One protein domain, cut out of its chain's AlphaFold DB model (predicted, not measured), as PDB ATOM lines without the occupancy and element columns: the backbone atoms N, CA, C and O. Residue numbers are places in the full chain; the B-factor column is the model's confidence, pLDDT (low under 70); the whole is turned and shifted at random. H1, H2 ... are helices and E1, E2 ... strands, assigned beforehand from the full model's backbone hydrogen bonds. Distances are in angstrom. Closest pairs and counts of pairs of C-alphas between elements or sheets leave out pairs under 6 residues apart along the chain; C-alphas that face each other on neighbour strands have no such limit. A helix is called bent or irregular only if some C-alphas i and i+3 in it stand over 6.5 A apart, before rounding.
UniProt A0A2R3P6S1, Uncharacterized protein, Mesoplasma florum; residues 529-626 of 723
ATOM      1  N   GLN A 529     169.182 193.742 268.364       95.50
ATOM      2  CA  GLN A 529     168.292 192.780 267.709       95.50
ATOM      3  C   GLN A 529     169.045 191.534 267.237       95.50
ATOM      4  O   GLN A 529     168.597 190.415 267.478       95.50
ATOM      5  N   ASN A 530     170.215 191.717 266.622       94.44
ATOM      6  CA  ASN A 530     171.029 190.624 266.089       94.44
ATOM      7  C   ASN A 530     171.527 189.649 267.174       94.44
ATOM      8  O   ASN A 530     171.707 188.468 266.891       94.44
ATOM      9  N   TYR A 531     171.710 190.090 268.422       94.62
ATOM     10  CA  TYR A 531     172.033 189.175 269.528       94.62
ATOM     11  C   TYR A 531     170.786 188.427 270.009       94.62
ATOM     12  O   TYR A 531     170.819 187.211 270.204       94.62
ATOM     13  N   VAL A 532     169.671 189.142 270.207       95.12
ATOM     14  CA  VAL A 532     168.461 188.551 270.801       95.12
ATOM     15  C   VAL A 532     167.692 187.644 269.843       95.12
ATOM     16  O   VAL A 532     167.014 186.728 270.305       95.12
ATOM     17  N   ASN A 533     167.823 187.825 268.527       93.31
ATOM     18  CA  ASN A 533     167.278 186.897 267.531       93.31
ATOM     19  C   ASN A 533     168.248 185.753 267.170       93.31
ATOM     20  O   ASN A 533     167.854 184.821 266.473       93.31
ATOM     21  N   GLY A 534     169.491 185.794 267.664       91.19
ATOM     22  CA  GLY A 534     170.494 184.743 267.481       91.19
ATOM     23  C   GLY A 534     171.316 184.822 266.194       91.19
ATOM     24  O   GLY A 534     172.107 183.913 265.950       91.19
ATOM     25  N   LYS A 535     171.168 185.875 265.374       90.81
ATOM     26  CA  LYS A 535     172.019 186.096 264.187       90.81
ATOM     27  C   LYS A 535     173.489 186.301 264.577       90.81
ATOM     28  O   LYS A 535     174.380 185.817 263.883       90.81
ATOM     29  N   PHE A 536     173.738 186.943 265.719       90.88
ATOM     30  CA  PHE A 536     175.030 186.988 266.398       90.88
ATOM     31  C   PHE A 536     174.999 186.125 267.671       90.88
ATOM     32  O   PHE A 536     174.301 186.423 268.640       90.88
ATOM     33  N   ASP A 537     175.791 185.053 267.689       88.44
ATOM     34  CA  ASP A 537     175.860 184.104 268.806       88.44
ATOM     35  C   ASP A 537     177.009 184.463 269.762       88.44
ATOM     36  O   ASP A 537     178.162 184.073 269.557       88.44
ATOM     37  N   ASN A 538     176.682 185.181 270.842       90.12
ATOM     38  CA  ASN A 538     177.661 185.607 271.847       90.12
ATOM     39  C   ASN A 538     178.397 184.431 272.510       90.12
ATOM     40  O   ASN A 538     179.574 184.545 272.856       90.12
ATOM     41  N   SER A 539     177.729 183.287 272.691       86.31
ATOM     42  CA  SER A 539     178.345 182.126 273.342       86.31
ATOM     43  C   SER A 539     179.448 181.538 272.469       86.31
ATOM     44  O   SER A 539     180.553 181.295 272.960       86.31
ATOM     45  N   LYS A 540     179.185 181.384 271.166       83.56
ATOM     46  CA  LYS A 540     180.206 180.962 270.195       83.56
ATOM     47  C   LYS A 540     181.314 182.002 270.039       83.56
ATOM     48  O   LYS A 540     182.480 181.616 269.969       83.56
ATOM     49  N   ALA A 541     180.964 183.290 270.041       83.25
ATOM     50  CA  ALA A 541     181.926 184.384 269.923       83.25
ATOM     51  C   ALA A 541     182.965 184.385 271.055       83.25
ATOM     52  O   ALA A 541     184.152 184.602 270.819       83.25
ATOM     53  N   VAL A 542     182.538 184.088 272.286       82.81
ATOM     54  CA  VAL A 542     183.437 184.014 273.447       82.81
ATOM     55  C   VAL A 542     184.267 182.730 273.463       82.81
ATOM     56  O   VAL A 542     185.453 182.786 273.778       82.81
ATOM     57  N   GLN A 543     183.673 181.579 273.130       76.25
ATOM     58  CA  GLN A 543     184.371 180.284 273.159       76.25
ATOM     59  C   GLN A 543     185.497 180.192 272.127       76.25
ATOM     60  O   GLN A 543     186.522 179.573 272.397       76.25
ATOM     61  N   ASN A 544     185.322 180.834 270.975       68.31
ATOM     62  CA  ASN A 544     186.267 180.783 269.869       68.31
ATOM     63  C   ASN A 544     186.978 182.129 269.677       68.31
ATOM     64  O   ASN A 544     187.209 182.507 268.544       68.31
ATOM     65  N   LYS A 545     187.309 182.879 270.736       62.12
ATOM     66  CA  LYS A 545     187.761 184.285 270.637       62.12
ATOM     67  C   LYS A 545     188.815 184.564 269.545       62.12
ATOM     68  O   LYS A 545     188.683 185.568 268.852       62.12
ATOM     69  N   ASP A 546     189.782 183.664 269.354       55.72
ATOM     70  CA  ASP A 546     190.835 183.804 268.336       55.72
ATOM     71  C   ASP A 546     190.429 183.233 266.955       55.72
ATOM     72  O   ASP A 546     190.908 183.694 265.936       55.72
ATOM     73  N   GLY A 547     189.502 182.267 266.871       52.41
ATOM     74  CA  GLY A 547     189.078 181.625 265.607       52.41
ATOM     75  C   GLY A 547     187.689 182.024 265.085       52.41
ATOM     76  O   GLY A 547     187.330 181.726 263.949       52.41
ATOM     77  N   TYR A 548     186.875 182.688 265.903       58.53
ATOM     78  CA  TYR A 548     185.527 183.159 265.567       58.53
ATOM     79  C   TYR A 548     185.572 184.315 264.569       58.53
ATOM     80  O   TYR A 548     184.660 184.485 263.766       58.53
ATOM     81  N   TYR A 549     186.653 185.091 264.650       56.41
ATOM     82  CA  TYR A 549     186.913 186.306 263.891       56.41
ATOM     83  C   TYR A 549     187.917 186.122 262.749       56.41
ATOM     84  O   TYR A 549     187.955 186.968 261.855       56.41
ATOM     85  N   ASP A 550     188.692 185.037 262.791       53.81
ATOM     86  CA  ASP A 550     189.755 184.722 261.828       53.81
ATOM     87  C   ASP A 550     189.315 183.684 260.788       53.81
ATOM     88  O   ASP A 550     189.965 183.500 259.761       53.81
ATOM     89  N   ASN A 551     188.169 183.033 260.999       52.69
ATOM     90  CA  ASN A 551     187.526 182.260 259.950       52.69
ATOM     91  C   ASN A 551     186.724 183.204 259.043       52.69
ATOM     92  O   ASN A 551     185.614 183.606 259.386       52.69
ATOM     93  N   GLU A 552     187.198 183.426 257.815       46.34
ATOM     94  CA  GLU A 552     186.392 183.922 256.676       46.34
ATOM     95  C   GLU A 552     185.120 183.064 256.410       46.34
ATOM     96  O   GLU A 552     184.284 183.379 255.555       46.34
ATOM     97  N   ALA A 553     184.966 181.959 257.148       44.97
ATOM     98  CA  ALA A 553     183.834 181.039 257.180       44.97
ATOM     99  C   ALA A 553     182.843 181.272 258.341       44.97
ATOM    100  O   ALA A 553     181.925 180.474 258.509       44.97
ATOM    101  N   ALA A 554     182.992 182.314 259.165       59.84
ATOM    102  CA  ALA A 554     181.987 182.612 260.178       59.84
ATOM    103  C   ALA A 554     180.747 183.226 259.496       59.84
ATOM    104  O   ALA A 554     180.735 184.413 259.176       59.84
ATOM    105  N   ASP A 555     179.716 182.408 259.245       67.38
ATOM    106  CA  ASP A 555     178.492 182.758 258.491       67.38
ATOM    107  C   ASP A 555     177.827 184.078 258.924       67.38
ATOM    108  O   ASP A 555     177.141 184.727 258.137       67.38
ATOM    109  N   TRP A 556     178.064 184.515 260.162       74.88
ATOM    110  CA  TRP A 556     177.547 185.767 260.704       74.88
ATOM    111  C   TRP A 556     178.221 187.023 260.109       74.88
ATOM    112  O   TRP A 556     177.549 188.032 259.939       74.88
ATOM    113  N   ILE A 557     179.502 186.981 259.714       77.12
ATOM    114  CA  ILE A 557     180.186 188.118 259.048       77.12
ATOM    115  C   ILE A 557     179.584 188.371 257.658       77.12
ATOM    116  O   ILE A 557     179.597 189.493 257.165       77.12
ATOM    117  N   LYS A 558     179.013 187.326 257.047       81.31
ATOM    118  CA  LYS A 558     178.302 187.380 255.761       81.31
ATOM    119  C   LYS A 558     176.800 187.622 255.931       81.31
ATOM    120  O   LYS A 558     176.073 187.652 254.942       81.31
ATOM    121  N   ASN A 559     176.312 187.742 257.166       88.25
ATOM    122  CA  ASN A 559     174.902 187.986 257.420       88.25
ATOM    123  C   ASN A 559     174.557 189.433 257.039       88.25
ATOM    124  O   ASN A 559     175.120 190.380 257.589       88.25
ATOM    125  N   GLN A 560     173.608 189.597 256.113       91.50
ATOM    126  CA  GLN A 560     173.266 190.906 255.562       91.50
ATOM    127  C   GLN A 560     172.745 191.887 256.624       91.50
ATOM    128  O   GLN A 560     172.996 193.083 256.514       91.50
ATOM    129  N   ASP A 561     172.082 191.407 257.677       90.94
ATOM    130  CA  ASP A 561     171.581 192.267 258.753       90.94
ATOM    131  C   ASP A 561     172.723 192.811 259.617       90.94
ATOM    132  O   ASP A 561     172.701 193.972 260.023       90.94
ATOM    133  N   ILE A 562     173.757 191.998 259.850       92.56
ATOM    134  CA  ILE A 562     174.975 192.402 260.565       92.56
ATOM    135  C   ILE A 562     175.776 193.405 259.734       92.56
ATOM    136  O   ILE A 562     176.240 194.422 260.259       92.56
ATOM    137  N   ILE A 563     175.891 193.158 258.429       93.12
ATOM    138  CA  ILE A 563     176.501 194.081 257.468       93.12
ATOM    139  C   ILE A 563     175.757 195.422 257.468       93.12
ATOM    140  O   ILE A 563     176.380 196.469 257.644       93.12
ATOM    141  N   ASN A 564     174.430 195.402 257.325       93.81
ATOM    142  CA  ASN A 564     173.600 196.604 257.263       93.81
ATOM    143  C   ASN A 564     173.658 197.400 258.572       93.81
ATOM    144  O   ASN A 564     173.829 198.620 258.542       93.81
ATOM    145  N   ALA A 565     173.595 196.720 259.722       94.50
ATOM    146  CA  ALA A 565     173.770 197.358 261.023       94.50
ATOM    147  C   ALA A 565     175.153 198.018 261.133       94.50
ATOM    148  O   ALA A 565     175.256 199.171 261.546       94.50
ATOM    149  N   THR A 566     176.216 197.337 260.696       95.25
ATOM    150  CA  THR A 566     177.583 197.881 260.715       95.25
ATOM    151  C   THR A 566     177.713 199.119 259.824       95.25
ATOM    152  O   THR A 566     178.251 200.132 260.272       95.25
ATOM    153  N   LYS A 567     177.164 199.087 258.601       94.88
ATOM    154  CA  LYS A 567     177.118 200.248 257.695       94.88
ATOM    155  C   LYS A 567     176.415 201.441 258.338       94.88
ATOM    156  O   LYS A 567     176.963 202.540 258.353       94.88
ATOM    157  N   GLY A 568     175.244 201.211 258.937       92.12
ATOM    158  CA  GLY A 568     174.462 202.255 259.602       92.12
ATOM    159  C   GLY A 568     175.177 202.891 260.800       92.12
ATOM    160  O   GLY A 568     175.104 204.110 260.983       92.12
ATOM    161  N   ILE A 569     175.894 202.085 261.590       93.25
ATOM    162  CA  ILE A 569     176.691 202.545 262.738       93.25
ATOM    163  C   ILE A 569     177.891 203.374 262.280       93.25
ATOM    164  O   ILE A 569     178.127 204.451 262.819       93.25
ATOM    165  N   LEU A 570     178.633 202.887 261.284       93.12
ATOM    166  CA  LEU A 570     179.863 203.531 260.818       93.12
ATOM    167  C   LEU A 570     179.622 204.660 259.808       93.12
ATOM    168  O   LEU A 570     180.553 205.395 259.498       93.12
ATOM    169  N   GLY A 571     178.396 204.803 259.296       91.44
ATOM    170  CA  GLY A 571     178.060 205.802 258.282       91.44
ATOM    171  C   GLY A 571     178.787 205.563 256.958       91.44
ATOM    172  O   GLY A 571     179.230 206.519 256.328       91.44
ATOM    173  N   ILE A 572     178.956 204.295 256.572       93.19
ATOM    174  CA  ILE A 572     179.644 203.902 255.337       93.19
ATOM    175  C   ILE A 572     178.666 203.273 254.345       93.19
ATOM    176  O   ILE A 572     177.800 202.488 254.727       93.19
ATOM    177  N   ASP A 573     178.861 203.565 253.060       91.62
ATOM    178  CA  ASP A 573     178.051 202.998 251.970       91.62
ATOM    179  C   ASP A 573     178.693 201.746 251.345       91.62
ATOM    180  O   ASP A 573     178.060 200.997 250.598       91.62
ATOM    181  N   THR A 574     179.965 201.492 251.659       93.50
ATOM    182  CA  THR A 574     180.720 200.325 251.194       93.50
ATOM    183  C   THR A 574     180.547 199.133 252.121       93.50
ATOM    184  O   THR A 574     180.205 199.280 253.294       93.50
ATOM    185  N   GLU A 575     180.828 197.938 251.610       91.31
ATOM    186  CA  GLU A 575     180.855 196.725 252.424       91.31
ATOM    187  C   GLU A 575     181.867 196.854 253.578       91.31
ATOM    188  O   GLU A 575     183.020 197.218 253.323       91.31
ATOM    189  N   PRO A 576     181.455 196.617 254.838       91.81
ATOM    190  CA  PRO A 576     182.345 196.748 255.976       91.81
ATOM    191  C   PRO A 576     183.399 195.641 255.965       91.81
ATOM    192  O   PRO A 576     183.116 194.485 255.650       91.81
ATOM    193  N   THR A 577     184.620 195.977 256.373       89.81
ATOM    194  CA  THR A 577     185.653 194.967 256.613       89.81
ATOM    195  C   THR A 577     185.296 194.106 257.834       89.81
ATOM    196  O   THR A 577     184.564 194.559 258.725       89.81
ATOM    197  N   PRO A 578     185.841 192.882 257.956       84.50
ATOM    198  CA  PRO A 578     185.689 192.080 259.169       84.50
ATOM    199  C   PRO A 578     186.094 192.840 260.440       84.50
ATOM    200  O   PRO A 578     185.435 192.723 261.469       84.50
ATOM    201  N   GLU A 579     187.139 193.665 260.377       85.69
ATOM    202  CA  GLU A 579     187.605 194.501 261.486       85.69
ATOM    203  C   GLU A 579     186.568 195.560 261.862       85.69
ATOM    204  O   GLU A 579     186.291 195.753 263.042       85.69
ATOM    205  N   GLN A 580     185.937 196.198 260.876       90.75
ATOM    206  CA  GLN A 580     184.844 197.140 261.110       90.75
ATOM    207  C   GLN A 580     183.654 196.451 261.785       90.75
ATOM    208  O   GLN A 580     183.165 196.938 262.806       90.75
ATOM    209  N   ILE A 581     183.257 195.268 261.311       89.00
ATOM    210  CA  ILE A 581     182.200 194.467 261.944       89.00
ATOM    211  C   ILE A 581     182.572 194.121 263.399       89.00
ATOM    212  O   ILE A 581     181.748 194.280 264.301       89.00
ATOM    213  N   LYS A 582     183.829 193.730 263.665       86.00
ATOM    214  CA  LYS A 582     184.350 193.426 265.017       86.00
ATOM    215  C   LYS A 582     184.261 194.612 265.980       86.00
ATOM    216  O   LYS A 582     184.117 194.411 267.186       86.00
ATOM    217  N   THR A 583     184.349 195.848 265.483       87.00
ATOM    218  CA  THR A 583     184.200 197.038 266.340       87.00
ATOM    219  C   THR A 583     182.761 197.265 266.801       87.00
ATOM    220  O   THR A 583     182.563 197.787 267.899       87.00
ATOM    221  N   VAL A 584     181.778 196.829 266.008       91.38
ATOM    222  CA  VAL A 584     180.344 196.971 266.302       91.38
ATOM    223  C   VAL A 584     179.823 195.765 267.095       91.38
ATOM    224  O   VAL A 584     179.180 195.937 268.129       91.38
ATOM    225  N   PHE A 585     180.162 194.547 266.665       90.44
ATOM    226  CA  PHE A 585     179.708 193.283 267.252       90.44
ATOM    227  C   PHE A 585     180.803 192.627 268.103       90.44
ATOM    228  O   PHE A 585     181.551 191.748 267.659       90.44
ATOM    229  N   LYS A 586     180.894 193.070 269.362       85.69
ATOM    230  CA  LYS A 586     181.884 192.587 270.336       85.69
ATOM    231  C   LYS A 586     181.322 191.446 271.200       85.69
ATOM    232  O   LYS A 586     180.164 191.526 271.622       85.69
ATOM    233  N   PRO A 587     182.116 190.416 271.554       86.75
ATOM    234  CA  PRO A 587     181.677 189.396 272.493       86.75
ATOM    235  C   PRO A 587     181.561 190.021 273.881       86.75
ATOM    236  O   PRO A 587     182.500 190.646 274.380       86.75
ATOM    237  N   LEU A 588     180.417 189.826 274.525       88.56
ATOM    238  CA  LEU A 588     180.167 190.301 275.877       88.56
ATOM    239  C   LEU A 588     180.473 189.184 276.865       88.56
ATOM    240  O   LEU A 588     179.889 188.099 276.805       88.56
ATOM    241  N   THR A 589     181.392 189.463 277.787       87.56
ATOM    242  CA  THR A 589     181.902 188.483 278.751       87.56
ATOM    243  C   THR A 589     181.635 188.901 280.186       87.56
ATOM    244  O   THR A 589     181.628 190.089 280.508       87.56
ATOM    245  N   VAL A 590     181.418 187.930 281.065       82.50
ATOM    246  CA  VAL A 590     181.387 188.124 282.516       82.50
ATOM    247  C   VAL A 590     182.606 187.429 283.103       82.50
ATOM    248  O   VAL A 590     182.885 186.270 282.792       82.50
ATOM    249  N   THR A 591     183.334 188.147 283.951       78.94
ATOM    250  CA  THR A 591     184.443 187.598 284.730       78.94
ATOM    251  C   THR A 591     183.944 187.204 286.109       78.94
ATOM    252  O   THR A 591     183.274 187.996 286.771       78.94
ATOM    253  N   GLY A 592     184.289 186.007 286.566       73.25
ATOM    254  CA  GLY A 592     183.946 185.555 287.910       73.25
ATOM    255  C   GLY A 592     185.032 184.685 288.518       73.25
ATOM    256  O   GLY A 592     186.062 184.425 287.900       73.25
ATOM    257  N   THR A 593     184.785 184.220 289.737       69.50
ATOM    258  CA  THR A 593     185.628 183.234 290.416       69.50
ATOM    259  C   THR A 593     184.856 181.925 290.507       69.50
ATOM    260  O   THR A 593     183.737 181.890 291.021       69.50
ATOM    261  N   GLY A 594     185.426 180.854 289.959       69.81
ATOM    262  CA  GLY A 594     184.838 179.525 289.975       69.81
ATOM    263  C   GLY A 594     184.737 178.969 291.394       69.81
ATOM    264  O   GLY A 594     185.346 179.479 292.336       69.81
ATOM    265  N   LYS A 595     183.992 177.868 291.557       71.88
ATOM    266  CA  LYS A 595     183.909 177.148 292.844       71.88
ATOM    267  C   LYS A 595     185.273 176.631 293.328       71.88
ATOM    268  O   LYS A 595     185.424 176.338 294.506       71.88
ATOM    269  N   ASP A 596     186.239 176.522 292.422       78.38
ATOM    270  CA  ASP A 596     187.633 176.148 292.659       78.38
ATOM    271  C   ASP A 596     188.547 177.348 292.975       78.38
ATOM    272  O   ASP A 596     189.759 177.182 293.098       78.38
ATOM    273  N   GLY A 597     187.992 178.558 293.093       75.88
ATOM    274  CA  GLY A 597     188.750 179.778 293.367       75.88
ATOM    275  C   GLY A 597     189.471 180.364 292.148       75.88
ATOM    276  O   GLY A 597     190.145 181.383 292.292       75.88
ATOM    277  N   LYS A 598     189.348 179.767 290.953       77.56
ATOM    278  CA  LYS A 598     190.037 180.255 289.749       77.56
ATOM    279  C   LYS A 598     189.215 181.316 289.020       77.56
ATOM    280  O   LYS A 598     187.993 181.184 288.939       77.56
ATOM    281  N   PRO A 599     189.846 182.362 288.462       78.31
ATOM    282  CA  PRO A 599     189.145 183.292 287.594       78.31
ATOM    283  C   PRO A 599     188.651 182.563 286.341       78.31
ATOM    284  O   PRO A 599     189.370 181.751 285.762       78.31
ATOM    285  N   TYR A 600     187.430 182.866 285.915       79.69
ATOM    286  CA  TYR A 600     186.885 182.414 284.640       79.69
ATOM    287  C   TYR A 600     186.330 183.597 283.850       79.69
ATOM    288  O   TYR A 600     185.911 184.606 284.420       79.69
ATOM    289  N   VAL A 601     186.304 183.433 282.529       81.69
ATOM    290  CA  VAL A 601     185.623 184.317 281.583       81.69
ATOM    291  C   VAL A 601     184.546 183.481 280.907       81.69
ATOM    292  O   VAL A 601     184.853 182.448 280.315       81.69
ATOM    293  N   SER A 602     183.287 183.890 281.014       85.62
ATOM    294  CA  SER A 602     182.175 183.247 280.307       85.62
ATOM    295  C   SER A 602     181.433 184.259 279.451       85.62
ATOM    296  O   SER A 602     181.501 185.459 279.711       85.62
ATOM    297  N   ALA A 603     180.685 183.783 278.456       87.31
ATOM    298  CA  ALA A 603     179.726 184.631 277.763       87.31
ATOM    299  C   ALA A 603     178.707 185.197 278.758       87.31
ATOM    300  O   ALA A 603     178.292 184.511 279.699       87.31
ATOM    301  N   ASP A 604     178.330 186.458 278.570       87.94
ATOM    302  CA  ASP A 604     177.210 187.034 279.298       87.94
ATOM    303  C   ASP A 604     175.918 186.372 278.825       87.94
ATOM    304  O   ASP A 604     175.540 186.487 277.659       87.94
ATOM    305  N   SER A 605     175.237 185.682 279.737       83.12
ATOM    306  CA  SER A 605     173.998 184.964 279.445       83.12
ATOM    307  C   SER A 605     172.817 185.885 279.136       83.12
ATOM    308  O   SER A 605     171.754 185.383 278.808       83.12
ATOM    309  N   ARG A 606     172.958 187.207 279.306       85.25
ATOM    310  CA  ARG A 606     171.926 188.194 278.944       85.25
ATOM    311  C   ARG A 606     172.053 188.652 277.490       85.25
ATOM    312  O   ARG A 606     171.055 189.006 276.875       85.25
ATOM    313  N   ALA A 607     173.253 188.557 276.921       90.25
ATOM    314  CA  ALA A 607     173.506 188.773 275.502       90.25
ATOM    315  C   ALA A 607     173.253 187.470 274.722       90.25
ATOM    316  O   ALA A 607     174.163 186.908 274.116       90.25
ATOM    317  N   SER A 608     172.034 186.941 274.810       89.00
ATOM    318  CA  SER A 608     171.637 185.664 274.209       89.00
ATOM    319  C   SER A 608     170.285 185.765 273.513       89.00
ATOM    320  O   SER A 608     169.579 186.764 273.642       89.00
ATOM    321  N   THR A 609     169.888 184.684 272.839       92.56
ATOM    322  CA  THR A 609     168.566 184.574 272.222       92.56
ATOM    323  C   THR A 609     167.443 184.794 273.234       92.56
ATOM    324  O   THR A 609     167.441 184.220 274.328       92.56
ATOM    325  N   ASN A 610     166.468 185.615 272.856       94.00
ATOM    326  CA  ASN A 610     165.349 186.013 273.694       94.00
ATOM    327  C   ASN A 610     164.114 186.225 272.820       94.00
ATOM    328  O   ASN A 610     164.006 187.222 272.106       94.00
ATOM    329  N   SER A 611     163.180 185.278 272.873       94.50
ATOM    330  CA  SER A 611     162.011 185.274 271.991       94.50
ATOM    331  C   SER A 611     161.060 186.437 272.215       94.50
ATOM    332  O   SER A 611     160.387 186.845 271.271       94.50
ATOM    333  N   ILE A 612     161.022 186.970 273.435       95.44
ATOM    334  CA  ILE A 612     160.144 188.075 273.805       95.44
ATOM    335  C   ILE A 612     160.664 189.372 273.188       95.44
ATOM    336  O   ILE A 612     159.928 190.084 272.506       95.44
ATOM    337  N   ASN A 613     161.950 189.655 273.394       96.00
ATOM    338  CA  ASN A 613     162.577 190.870 272.885       96.00
ATOM    339  C   ASN A 613     162.714 190.820 271.358       96.00
ATOM    340  O   ASN A 613     162.389 191.804 270.706       96.00
ATOM    341  N   ALA A 614     163.107 189.675 270.786       95.75
ATOM    342  CA  ALA A 614     163.132 189.491 269.335       95.75
ATOM    343  C   ALA A 614     161.731 189.642 268.724       95.75
ATOM    344  O   ALA A 614     161.564 190.438 267.813       95.75
ATOM    345  N   GLY A 615     160.708 188.981 269.281       95.69
ATOM    346  CA  GLY A 615     159.332 189.102 268.786       95.69
ATOM    347  C   GLY A 615     158.773 190.524 268.894       95.69
ATOM    348  O   GLY A 615     158.089 190.979 267.990       95.69
ATOM    349  N   PHE A 616     159.100 191.267 269.957       96.69
ATOM    350  CA  PHE A 616     158.728 192.683 270.044       96.69
ATOM    351  C   PHE A 616     159.367 193.511 268.921       96.69
ATOM    352  O   PHE A 616     158.696 194.314 268.274       96.69
ATOM    353  N   ILE A 617     160.667 193.312 268.689       96.06
ATOM    354  CA  ILE A 617     161.409 194.089 267.698       96.06
ATOM    355  C   ILE A 617     160.953 193.726 266.283       96.06
ATOM    356  O   ILE A 617     160.635 194.618 265.501       96.06
ATOM    357  N   ASP A 618     160.902 192.438 265.956       93.19
ATOM    358  CA  ASP A 618     160.636 191.941 264.605       93.19
ATOM    359  C   ASP A 618     159.179 192.206 264.189       93.19
ATOM    360  O   ASP A 618     158.923 192.686 263.086       93.19
ATOM    361  N   ASP A 619     158.222 191.946 265.086       92.38
ATOM    362  CA  ASP A 619     156.798 191.987 264.740       92.38
ATOM    363  C   ASP A 619     156.146 193.360 264.942       92.38
ATOM    364  O   ASP A 619     155.064 193.585 264.407       92.38
ATOM    365  N   TYR A 620     156.761 194.271 265.708       93.50
ATOM    366  CA  TYR A 620     156.149 195.569 266.031       93.50
ATOM    367  C   TYR A 620     157.087 196.750 265.790       93.50
ATOM    368  O   TYR A 620     156.722 197.697 265.090       93.50
ATOM    369  N   LEU A 621     158.293 196.718 266.362       93.00
ATOM    370  CA  LEU A 621     159.182 197.881 266.352       93.00
ATOM    371  C   LEU A 621     159.797 198.148 264.976       93.00
ATOM    372  O   LEU A 621     159.875 199.296 264.556       93.00
ATOM    373  N   SER A 622     160.224 197.100 264.272       90.19
ATOM    374  CA  SER A 622     160.877 197.222 262.962       90.19
ATOM    375  C   SER A 622     159.891 197.753 261.924       90.19
ATOM    376  O   SER A 622     160.210 198.689 261.202       90.19
ATOM    377  N   GLN A 623     158.649 197.258 261.952       85.69
ATOM    378  CA  GLN A 623     157.560 197.774 261.120       85.69
ATOM    379  C   GLN A 623     157.283 199.255 261.402       85.69
ATOM    380  O   GLN A 623     157.110 200.037 260.474       85.69
ATOM    381  N   MET A 624     157.282 199.669 262.676       86.56
ATOM    382  CA  MET A 624     157.142 201.081 263.041       86.56
ATOM    383  C   MET A 624     158.301 201.927 262.494       86.56
ATOM    384  O   MET A 624     158.056 202.990 261.934       86.56
ATOM    385  N   ILE A 625     159.547 201.456 262.620       85.62
ATOM    386  CA  ILE A 625     160.747 202.162 262.135       85.62
ATOM    387  C   ILE A 625     160.743 202.296 260.605       85.62
ATOM    388  O   ILE A 625     161.148 203.334 260.084       85.62
ATOM    389  N   GLU A 626     160.294 201.266 259.887       80.19
ATOM    390  CA  GLU A 626     160.210 201.256 258.422       80.19
ATOM    391  C   GLU A 626     159.072 202.153 257.899       80.19
ATOM    392  O   GLU A 626     159.261 202.880 256.920       80.19
TER     393      GLU A 626
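Overview. This is residues 529 to 626 of the 723 residues of an uncharacterized protein of Mesoplasma florum (UniProt A0A2R3P6S1). Picture an elongated body with a two-strand hairpin, E1 and E2, at one end of its long axis and the longest helix, H5, toward the other. Between them, short H1 packs on H5, H2 sits by the base of the hairpin, and H3 and H4 cross steeply as a pair to one side. The 98 printed residues include five named helices and two named strands, in the order H1 H2 H3 H4 E1 E2 H5; the sheet's order is E1 - E2, antiparallel, and the class is mostly helix. The whole is only just loose, close to compact, with a radius of gyration of the C-alphas of 15.3 A and spans of 50 by 31 by 21 A.

Along the chain. Find C-alpha 529 at (168.292, 192.780, 267.709), where H1 begins, and follow it to residue 532. H2 is residues 538 to 543, 8.7 A long. Go on to H3, residues 560 to 570, 15.2 A long, and H4, residues 578 to 584, 10.2 A long. E1, residues 589 to 593, begins with C-alpha 589 at (181.902, 188.483, 278.751) and is 13.3 A long; E2, residues 599 to 603, measures 13.7 A. H5, residues 611 to 626, is 21.0 A long and ends with C-alpha 626 at (160.210, 201.256, 258.422).

Arrangement. Start at H1, which touches residues 611 to 617 of H5; their closest C-alphas, of Val 532 and Ala 614, are 5.6 A apart. H1 and H3 are close but not clearly touching, with the C-alphas of Asn 530 and Ile 562 closest at 7.0 A. At H2, the closest C-alphas to E2 are those of Ser 539 and Ala 603, 5.3 A apart. H3 and H4 touch, closest at the C-alphas of Thr 566 and Ile 581, 5.9 A. They run the same way at a steep tilt of 68 degrees, only just short of about perpendicular. E1 and E2 form an antiparallel hairpin, their directions 150 degrees apart; N 590 and O 602, at 2.8 A, and N 600 and O 592, at 2.9 A, are within hydrogen-bond range. H5 has a kink of 28 degrees near residue 620 and is only just irregular, with C-alphas 619 and 622 at 6.9 A. Each O i to N i+4 pair is within range in H2, H3 and H4, and 10 of 12 in H5; H1 is too short for such a pair. Among the pairs that are apart are H3 and H5, and H4 and H5.

Size, cuts and confidence. Look for the two farthest C-alphas at Asp 596 and Glu 626, 50.5 A apart. The printed part has no cut. The link from H2 to H3, residues 544 to 559, is long. The mean pLDDT of the printed part is 84.1, and residues 544 to 555 and 593 to 594 are under 70.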